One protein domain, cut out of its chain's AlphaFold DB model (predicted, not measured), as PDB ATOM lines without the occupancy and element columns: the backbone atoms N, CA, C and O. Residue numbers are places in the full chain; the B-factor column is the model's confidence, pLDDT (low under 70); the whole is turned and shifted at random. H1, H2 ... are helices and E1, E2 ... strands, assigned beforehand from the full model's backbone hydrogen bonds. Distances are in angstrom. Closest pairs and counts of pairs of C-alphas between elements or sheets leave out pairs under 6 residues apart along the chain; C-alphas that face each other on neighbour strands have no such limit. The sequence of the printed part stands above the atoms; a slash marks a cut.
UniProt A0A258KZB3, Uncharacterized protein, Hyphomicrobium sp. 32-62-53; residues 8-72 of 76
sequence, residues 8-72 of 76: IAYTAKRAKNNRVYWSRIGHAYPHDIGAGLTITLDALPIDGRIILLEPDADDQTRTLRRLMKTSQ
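AT A GLANCE: This is residues 8 to 72 of the 76 residues of an uncharacterized protein of Hyphomicrobium sp. 32-62-53 (UniProt A0A258KZB3). This is a curled antiparallel sheet of four strands, with its two hairpin turns, residues 15 to 19 and 31 to 36, at opposite ends, and a helix, H1, set off from the sheet at the end of the printed part. The long strand E2 bends and is shared by both hairpins, with E1 along one part and E3 along another, while short E4 pairs with E1; residues 64 to 72 stick out. The printed part has 65 residues, with four named strands and then one named helix along the chain, E1 E2 E3 E4 H1, and the sheet order is E3 E2 E1 E4. The class is mixed, helices and strands. The whole is loose, with a radius of gyration of the C-alphas of 13.7 A and spans of 42 by 31 by 20 A.

HOW THE PARTS SIT: Begin at E1, residues 8 to 14, which forms a hairpin with E2, residues 20 to 30; their directions stand at 158 degrees, and N 11 and O 23 are within hydrogen-bond range at 2.9 A. E2 bends by 56 degrees at residue 25. It forms a second hairpin with E3, residues 37 to 41, at 132 degrees, where N 29 and O 38 are 2.8 A apart. E1, E2 and E3 make a meander, each strand the antiparallel neighbour of the one before. E4, residues 51 to 53, is the antiparallel neighbour of E1 at 132 degrees, with N 10 and O 51 at 2.8 A; the four make a Greek key, a meander whose first strand is also the neighbour of the fourth. E3 and E4 are the edge strands and are apart. From edge to edge the strands' lines turn by 65 degrees and the way across by 90 degrees: the sheet is curled like part of a barrel. H1, residues 57 to 70, is not on the sheet, but only just, with 4 pairs of C-alphas within 10 A; it is apart from E1, E2 and E3. In H1 every O i to N i+4 pair is within hydrogen-bond range.

IN THESE COORDINATES: Find C-alpha 8 at (12.532, 18.991, -29.824); from there E1 runs 19.4 A to Arg 14. E2 covers 28.5 A from Val 20 to Pro 30, E3 12.6 A from Leu 37, and E4 6.5 A from Ile 51. H1 starts at C-alpha 57, (21.586, 19.794, -38.052), and ends 20.5 A away at C-alpha 70, (5.437, 10.289, -46.398).

THE WHOLE: Look at Asn 17 and Ile 33, whose C-alphas are the two farthest apart, at 43.7 A. The printed part has no cut and no long link. In the B-factor column, residues 57 to 72 are under 70; the mean pLDDT of the printed part is 81.3.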
ATOM      1  N   ILE A   8      13.181  20.151 -29.231       90.31
ATOM      2  CA  ILE A   8      12.532  18.991 -29.824       90.31
ATOM      3  C   ILE A   8      12.335  17.927 -28.748       90.31
ATOM      4  O   ILE A   8      13.248  17.632 -27.974       90.31
ATOM      5  N   ALA A   9      11.136  17.343 -28.699       92.31
ATOM      6  CA  ALA A   9      10.801  16.294 -27.749       92.31
ATOM      7  C   ALA A   9      11.084  14.906 -28.332       92.31
ATOM      8  O   ALA A   9      10.578  14.535 -29.398       92.31
ATOM      9  N   TYR A  10      11.849  14.110 -27.589       91.00
ATOM     10  CA  TYR A  10      12.212  12.742 -27.932       91.00
ATOM     11  C   TYR A  10      11.813  11.751 -26.845       91.00
ATOM     12  O   TYR A  10      11.805  12.053 -25.654       91.00
ATOM     13  N   THR A  11      11.585  10.516 -27.276       92.00
ATOM     14  CA  THR A  11      11.656   9.331 -26.424       92.00
ATOM     15  C   THR A  11      12.855   8.492 -26.838       92.00
ATOM     16  O   THR A  11      13.166   8.364 -28.025       92.00
ATOM     17  N   ALA A  12      13.501   7.871 -25.857       89.50
ATOM     18  CA  ALA A  12      14.586   6.926 -26.075       89.50
ATOM     19  C   ALA A  12      14.178   5.561 -25.518       89.50
ATOM     20  O   ALA A  12      13.917   5.433 -24.323       89.50
ATOM     21  N   LYS A  13      14.120   4.540 -26.377       87.94
ATOM     22  CA  LYS A  13      13.824   3.159 -25.978       87.94
ATOM     23  C   LYS A  13      15.054   2.286 -26.137       87.94
ATOM     24  O   LYS A  13      15.682   2.274 -27.195       87.94
ATOM     25  N   ARG A  14      15.388   1.524 -25.098       85.50
ATOM     26  CA  ARG A  14      16.478   0.548 -25.152       85.50
ATOM     27  C   ARG A  14      15.937  -0.784 -25.651       85.50
ATOM     28  O   ARG A  14      15.008  -1.337 -25.072       85.50
ATOM     29  N   ALA A  15      16.513  -1.303 -26.726       83.88
ATOM     30  CA  ALA A  15      16.182  -2.630 -27.218       83.88
ATOM     31  C   ALA A  15      17.021  -3.711 -26.527       83.88
ATOM     32  O   ALA A  15      18.052  -3.439 -25.911       83.88
ATOM     33  N   LYS A  16      16.597  -4.970 -26.697       84.19
ATOM     34  CA  LYS A  16      17.256  -6.158 -26.125       84.19
ATOM     35  C   LYS A  16      18.730  -6.298 -26.532       84.19
ATOM     36  O   LYS A  16      19.514  -6.872 -25.793       84.19
ATOM     37  N   ASN A  17      19.119  -5.739 -27.677       87.81
ATOM     38  CA  ASN A  17      20.498  -5.727 -28.181       87.81
ATOM     39  C   ASN A  17      21.340  -4.551 -27.646       87.81
ATOM     40  O   ASN A  17      22.335  -4.181 -28.266       87.81
ATOM     41  N   ASN A  18      20.915  -3.921 -26.546       83.50
ATOM     42  CA  ASN A  18      21.556  -2.763 -25.924       83.50
ATOM     43  C   ASN A  18      21.600  -1.488 -26.795       83.50
ATOM     44  O   ASN A  18      22.183  -0.485 -26.383       83.50
ATOM     45  N   ARG A  19      20.964  -1.485 -27.977       85.94
ATOM     46  CA  ARG A  19      20.840  -0.286 -28.816       85.94
ATOM     47  C   ARG A  19      19.754   0.634 -28.275       85.94
ATOM     48  O   ARG A  19      18.717   0.171 -27.798       85.94
ATOM     49  N   VAL A  20      19.985   1.938 -28.387       85.12
ATOM     50  CA  VAL A  20      19.015   2.969 -28.011       85.12
ATOM     51  C   VAL A  20      18.381   3.531 -29.274       85.12
ATOM     52  O   VAL A  20      19.065   4.052 -30.153       85.12
ATOM     53  N   TYR A  21      17.063   3.406 -29.358       85.38
ATOM     54  CA  TYR A  21      16.255   3.943 -30.436       85.38
ATOM     55  C   TYR A  21      15.663   5.266 -29.990       85.38
ATOM     56  O   TYR A  21      14.873   5.320 -29.048       85.38
ATOM     57  N   TRP A  22      16.053   6.320 -30.690       86.62
ATOM     58  CA  TRP A  22      15.524   7.657 -30.499       86.62
ATOM     59  C   TRP A  22      14.359   7.874 -31.449       86.62
ATOM     60  O   TRP A  22      14.428   7.533 -32.631       86.62
ATOM     61  N   SER A  23      13.266   8.412 -30.931       87.75
ATOM     62  CA  SER A  23      12.096   8.769 -31.723       87.75
ATOM     63  C   SER A  23      11.642  10.156 -31.324       87.75
ATOM     64  O   SER A  23      11.451  10.426 -30.142       87.75
ATOM     65  N   ARG A  24      11.476  11.028 -32.318       89.12
ATOM     66  CA  ARG A  24      10.841  12.326 -32.118       89.12
ATOM     67  C   ARG A  24       9.358  12.113 -31.850       89.12
ATOM     68  O   ARG A  24       8.698  11.406 -32.615       89.12
ATOM     69  N   ILE A  25       8.877  12.726 -30.780       92.44
ATOM     70  CA  ILE A  25       7.497  12.622 -30.298       92.44
ATOM     71  C   ILE A  25       6.808  13.980 -30.168       92.44
ATOM     72  O   ILE A  25       5.634  14.005 -29.818       92.44
ATOM     73  N   GLY A  26       7.508  15.086 -30.432       91.31
ATOM     74  CA  GLY A  26       6.904  16.412 -30.427       91.31
ATOM     75  C   GLY A  26       7.914  17.554 -30.409       91.31
ATOM     76  O   GLY A  26       9.088  17.387 -30.771       91.31
ATOM     77  N   HIS A  27       7.448  18.709 -29.943       92.44
ATOM     78  CA  HIS A  27       8.169  19.981 -29.941       92.44
ATOM     79  C   HIS A  27       7.832  20.784 -28.688       92.44
ATOM     80  O   HIS A  27       6.732  20.668 -28.150       92.44
ATOM     81  N   ALA A  28       8.770  21.614 -28.246       91.19
ATOM     82  CA  ALA A  28       8.570  22.552 -27.156       91.19
ATOM     83  C   ALA A  28       8.770  23.991 -27.630       91.19
ATOM     84  O   ALA A  28       9.707  24.308 -28.369       91.19
ATOM     85  N   TYR A  29       7.899  24.857 -27.136       89.88
ATOM     86  CA  TYR A  29       7.840  26.277 -27.436       89.88
ATOM     87  C   TYR A  29       7.973  27.069 -26.135       89.88
ATOM     88  O   TYR A  29       7.543  26.573 -25.091       89.88
ATOM     89  N   PRO A  30       8.518  28.293 -26.165       88.75
ATOM     90  CA  PRO A  30       8.410  29.219 -25.046       88.75
ATOM     91  C   PRO A  30       6.942  29.387 -24.659       88.75
ATOM     92  O   PRO A  30       6.086  29.536 -25.531       88.75
ATOM     93  N   HIS A  31       6.641  29.316 -23.367       84.62
ATOM     94  CA  HIS A  31       5.295  29.609 -22.894       84.62
ATOM     95  C   HIS A  31       5.060  31.125 -22.897       84.62
ATOM     96  O   HIS A  31       5.973  31.892 -22.596       84.62
ATOM     97  N   ASP A  32       3.835  31.556 -23.204       78.38
ATOM     98  CA  ASP A  32       3.494  32.982 -23.271       78.38
ATOM     99  C   ASP A  32       3.577  33.689 -21.905       78.38
ATOM    100  O   ASP A  32       3.708  34.912 -21.844       78.38
ATOM    101  N   ILE A  33       3.494  32.942 -20.796       84.62
ATOM    102  CA  ILE A  33       3.427  33.501 -19.441       84.62
ATOM    103  C   ILE A  33       4.473  32.849 -18.524       84.62
ATOM    104  O   ILE A  33       4.354  31.696 -18.123       84.62
ATOM    105  N   GLY A  34       5.477  33.626 -18.113       82.00
ATOM    106  CA  GLY A  34       6.529  33.177 -17.194       82.00
ATOM    107  C   GLY A  34       7.665  32.399 -17.869       82.00
ATOM    108  O   GLY A  34       7.723  32.261 -19.086       82.00
ATOM    109  N   ALA A  35       8.609  31.906 -17.064       82.75
ATOM    110  CA  ALA A  35       9.774  31.154 -17.540       82.75
ATOM    111  C   ALA A  35       9.440  29.658 -17.677       82.75
ATOM    112  O   ALA A  35       9.885  28.832 -16.882       82.75
ATOM    113  N   GLY A  36       8.598  29.326 -18.658       87.44
ATOM    114  CA  GLY A  36       8.129  27.964 -18.908       87.44
ATOM    115  C   GLY A  36       8.175  27.568 -20.380       87.44
ATOM    116  O   GLY A  36       8.465  28.380 -21.260       87.44
ATOM    117  N   LEU A  37       7.861  26.299 -20.643       89.44
ATOM    118  CA  LEU A  37       7.735  25.750 -21.989       89.44
ATOM    119  C   LEU A  37       6.356  25.119 -22.172       89.44
ATOM    120  O   LEU A  37       5.886  24.374 -21.311       89.44
ATOM    121  N   THR A  38       5.747  25.362 -23.325       91.06
ATOM    122  CA  THR A  38       4.587  24.615 -23.819       91.06
ATOM    123  C   THR A  38       5.092  23.457 -24.671       91.06
ATOM    124  O   THR A  38       5.836  23.685 -25.620       91.06
ATOM    125  N   ILE A  39       4.686  22.221 -24.374       90.62
ATOM    126  CA  ILE A  39       5.098  21.037 -25.143       90.62
ATOM    127  C   ILE A  39       3.889  20.475 -25.887       90.62
ATOM    128  O   ILE A  39       2.874  20.156 -25.271       90.62
ATOM    129  N   THR A  40       4.031  20.298 -27.198       91.50
ATOM    130  CA  THR A  40       3.050  19.610 -28.043       91.50
ATOM    131  C   THR A  40       3.599  18.237 -28.397       91.50
ATOM    132  O   THR A  40       4.720  18.134 -28.894       91.50
ATOM    133  N   LEU A  41       2.829  17.181 -28.124       91.62
ATOM    134  CA  LEU A  41       3.237  15.794 -28.349       91.62
ATOM    135  C   LEU A  41       2.326  15.121 -29.376       91.62
ATOM    136  O   LEU A  41       1.112  15.082 -29.195       91.62
ATOM    137  N   ASP A  42       2.931  14.523 -30.399       89.44
ATOM    138  CA  ASP A  42       2.252  13.656 -31.370       89.44
ATOM    139  C   ASP A  42       2.045  12.237 -30.812       89.44
ATOM    140  O   ASP A  42       1.180  11.490 -31.266       89.44
ATOM    141  N   ALA A  43       2.879  11.833 -29.846       89.44
ATOM    142  CA  ALA A  43       2.836  10.517 -29.225       89.44
ATOM    143  C   ALA A  43       3.306  10.560 -27.768       89.44
ATOM    144  O   ALA A  43       4.222  11.299 -27.411       89.44
ATOM    145  N   LEU A  44       2.720   9.695 -26.936       89.88
ATOM    146  CA  LEU A  44       3.124   9.533 -25.542       89.88
ATOM    147  C   LEU A  44       4.080   8.339 -25.384       89.88
ATOM    148  O   LEU A  44       3.775   7.234 -25.850       89.88
ATOM    149  N   PRO A  45       5.240   8.518 -24.727       87.94
ATOM    150  CA  PRO A  45       6.124   7.408 -24.420       87.94
ATOM    151  C   PRO A  45       5.494   6.516 -23.349       87.94
ATOM    152  O   PRO A  45       5.118   6.987 -22.281       87.94
ATOM    153  N   ILE A  46       5.439   5.209 -23.614       87.25
ATOM    154  CA  ILE A  46       4.914   4.205 -22.668       87.25
ATOM    155  C   ILE A  46       5.699   4.232 -21.348       87.25
ATOM    156  O   ILE A  46       5.126   4.093 -20.276       87.25
ATOM    157  N   ASP A  47       7.008   4.467 -21.433       85.50
ATOM    158  CA  ASP A  47       7.909   4.544 -20.281       85.50
ATOM    159  C   ASP A  47       7.835   5.903 -19.547       85.50
ATOM    160  O   ASP A  47       8.575   6.132 -18.595       85.50
ATOM    161  N   GLY A  48       7.001   6.842 -20.018       87.06
ATOM    162  CA  GLY A  48       6.778   8.158 -19.403       87.06
ATOM    163  C   GLY A  48       7.939   9.153 -19.516       87.06
ATOM    164  O   GLY A  48       7.839  10.278 -19.033       87.06
ATOM    165  N   ARG A  49       9.052   8.772 -20.154       91.31
ATOM    166  CA  ARG A  49      10.253   9.606 -20.261       91.31
ATOM    167  C   ARG A  49      10.263  10.437 -21.542       91.31
ATOM    168  O   ARG A  49      10.344   9.887 -22.639       91.31
ATOM    169  N   ILE A  50      10.291  11.757 -21.378       93.19
ATOM    170  CA  ILE A  50      10.454  12.734 -22.459       93.19
ATOM    171  C   ILE A  50      11.803  13.430 -22.281       93.19
ATOM    172  O   ILE A  50      12.185  13.794 -21.170       93.19
ATOM    173  N   ILE A  51      12.541  13.580 -23.374       91.75
ATOM    174  CA  ILE A  51      13.846  14.237 -23.416       91.75
ATOM    175  C   ILE A  51      13.714  15.432 -24.357       91.75
ATOM    176  O   ILE A  51      13.326  15.250 -25.507       91.75
ATOM    177  N   LEU A  52      14.017  16.633 -23.868       91.56
ATOM    178  CA  LEU A  52      14.010  17.859 -24.664       91.56
ATOM    179  C   LEU A  52      15.448  18.226 -25.028       91.56
ATOM    180  O   LEU A  52      16.295  18.308 -24.141       91.56
ATOM    181  N   LEU A  53      15.720  18.418 -26.317       89.75
ATOM    182  CA  LEU A  53      17.035  18.816 -26.829       89.75
ATOM    183  C   LEU A  53      16.883  19.943 -27.846       89.75
ATOM    184  O   LEU A  53      15.844  20.049 -28.494       89.75
ATOM    185  N   GLU A  54      17.917  20.763 -27.999       87.94
ATOM    186  CA  GLU A  54      17.966  21.772 -29.057       87.94
ATOM    187  C   GLU A  54      17.935  21.112 -30.447       87.94
ATOM    188  O   GLU A  54      18.423  19.985 -30.612       87.94
ATOM    189  N   PRO A  55      17.342  21.776 -31.452       81.19
ATOM    190  CA  PRO A  55      17.376  21.287 -32.821       81.19
ATOM    191  C   PRO A  55      18.820  21.277 -33.342       81.19
ATOM    192  O   PRO A  55      19.447  22.323 -33.485       81.19
ATOM    193  N   ASP A  56      19.333  20.091 -33.662       78.69
ATOM    194  CA  ASP A  56      20.638  19.916 -34.309       78.69
ATOM    195  C   ASP A  56      20.487  19.731 -35.835       78.69
ATOM    196  O   ASP A  56      19.424  19.346 -36.337       78.69
ATOM    197  N   ALA A  57      21.558  19.974 -36.598       67.44
ATOM    198  CA  ALA A  57      21.586  19.794 -38.052       67.44
ATOM    199  C   ALA A  57      21.210  18.359 -38.495       67.44
ATOM    200  O   ALA A  57      20.585  18.161 -39.549       67.44
ATOM    201  N   ASP A  58      21.525  17.343 -37.682       66.62
ATOM    202  CA  ASP A  58      21.117  15.960 -37.950       66.62
ATOM    203  C   ASP A  58      19.601  15.759 -37.729       66.62
ATOM    204  O   ASP A  58      18.968  14.968 -38.439       66.62
ATOM    205  N   ASP A  59      18.972  16.517 -36.816       66.19
ATOM    206  CA  ASP A  59      17.518  16.474 -36.594       66.19
ATOM    207  C   ASP A  59      16.747  17.049 -37.781       66.19
ATOM    208  O   ASP A  59      15.779  16.436 -38.253       66.19
ATOM    209  N   GLN A  60      17.204  18.179 -38.326       61.84
ATOM    210  CA  GLN A  60      16.598  18.764 -39.523       61.84
ATOM    211  C   GLN A  60      16.646  17.772 -40.689       61.84
ATOM    212  O   GLN A  60      15.632  17.510 -41.337       61.84
ATOM    213  N   THR A  61      17.791  17.117 -40.886       62.00
ATOM    214  CA  THR A  61      17.970  16.096 -41.926       62.00
ATOM    215  C   THR A  61      17.035  14.895 -41.728       62.00
ATOM    216  O   THR A  61      16.434  14.402 -42.687       62.00
ATOM    217  N   ARG A  62      16.859  14.413 -40.492       65.56
ATOM    218  CA  ARG A  62      15.936  13.303 -40.177       65.56
ATOM    219  C   ARG A  62      14.475  13.681 -40.367       65.56
ATOM    220  O   ARG A  62      13.696  12.870 -40.871       65.56
ATOM    221  N   THR A  63      14.119  14.903 -39.995       62.66
ATOM    222  CA  THR A  63      12.778  15.460 -40.178       62.66
ATOM    223  C   THR A  63      12.436  15.559 -41.656       62.66
ATOM    224  O   THR A  63      11.414  15.023 -42.084       62.66
ATOM    225  N   LEU A  64      13.332  16.149 -42.451       60.91
ATOM    226  CA  LEU A  64      13.179  16.262 -43.899       60.91
ATOM    227  C   LEU A  64      13.044  14.885 -44.551       60.91
ATOM    228  O   LEU A  64      12.106  14.656 -45.308       60.91
ATOM    229  N   ARG A  65      13.889  13.914 -44.181       62.59
ATOM    230  CA  ARG A  65      13.774  12.532 -44.684       62.59
ATOM    231  C   ARG A  65      12.432  11.877 -44.349       62.59
ATOM    232  O   ARG A  65      11.926  11.103 -45.160       62.59
ATOM    233  N   ARG A  66      11.859  12.147 -43.169       61.06
ATOM    234  CA  ARG A  66      10.546  11.609 -42.780       61.06
ATOM    235  C   ARG A  66       9.434  12.213 -43.631       61.06
ATOM    236  O   ARG A  66       8.625  11.457 -44.158       61.06
ATOM    237  N   LEU A  67       9.444  13.530 -43.820       59.94
ATOM    238  CA  LEU A  67       8.486  14.231 -44.679       59.94
ATOM    239  C   LEU A  67       8.574  13.730 -46.130       59.94
ATOM    240  O   LEU A  67       7.560  13.382 -46.724       59.94
ATOM    241  N   MET A  68       9.790  13.564 -46.655       59.72
ATOM    242  CA  MET A  68      10.023  13.047 -48.009       59.72
ATOM    243  C   MET A  68       9.545  11.599 -48.198       59.72
ATOM    244  O   MET A  68       9.087  11.253 -49.282       59.72
ATOM    245  N   LYS A  69       9.616  10.748 -47.162       58.81
ATOM    246  CA  LYS A  69       9.081   9.374 -47.220       58.81
ATOM    247  C   LYS A  69       7.555   9.322 -47.190       58.81
ATOM    248  O   LYS A  69       6.978   8.442 -47.817       58.81
ATOM    249  N   THR A  70       6.906  10.228 -46.465       56.94
ATOM    250  CA  THR A  70       5.437  10.289 -46.398       56.94
ATOM    251  C   THR A  70       4.822  10.852 -47.686       56.94
ATOM    252  O   THR A  70       3.670  10.561 -47.983       56.94
ATOM    253  N   SER A  71       5.591  11.592 -48.493       53.09
ATOM    254  CA  SER A  71       5.136  12.173 -49.766       53.09
ATOM    255  C   SER A  71       5.306  11.276 -50.998       53.09
ATOM    256  O   SER A  71       5.141  11.765 -52.113       53.09
ATOM    257  N   GLN A  72       5.624   9.986 -50.852       48.09
ATOM    258  CA  GLN A  72       5.606   9.068 -51.994       48.09
ATOM    259  C   GLN A  72       4.172   8.538 -52.173       48.09
ATOM    260  O   GLN A  72       3.719   7.767 -51.322       48.09
TER     261      GLN A  72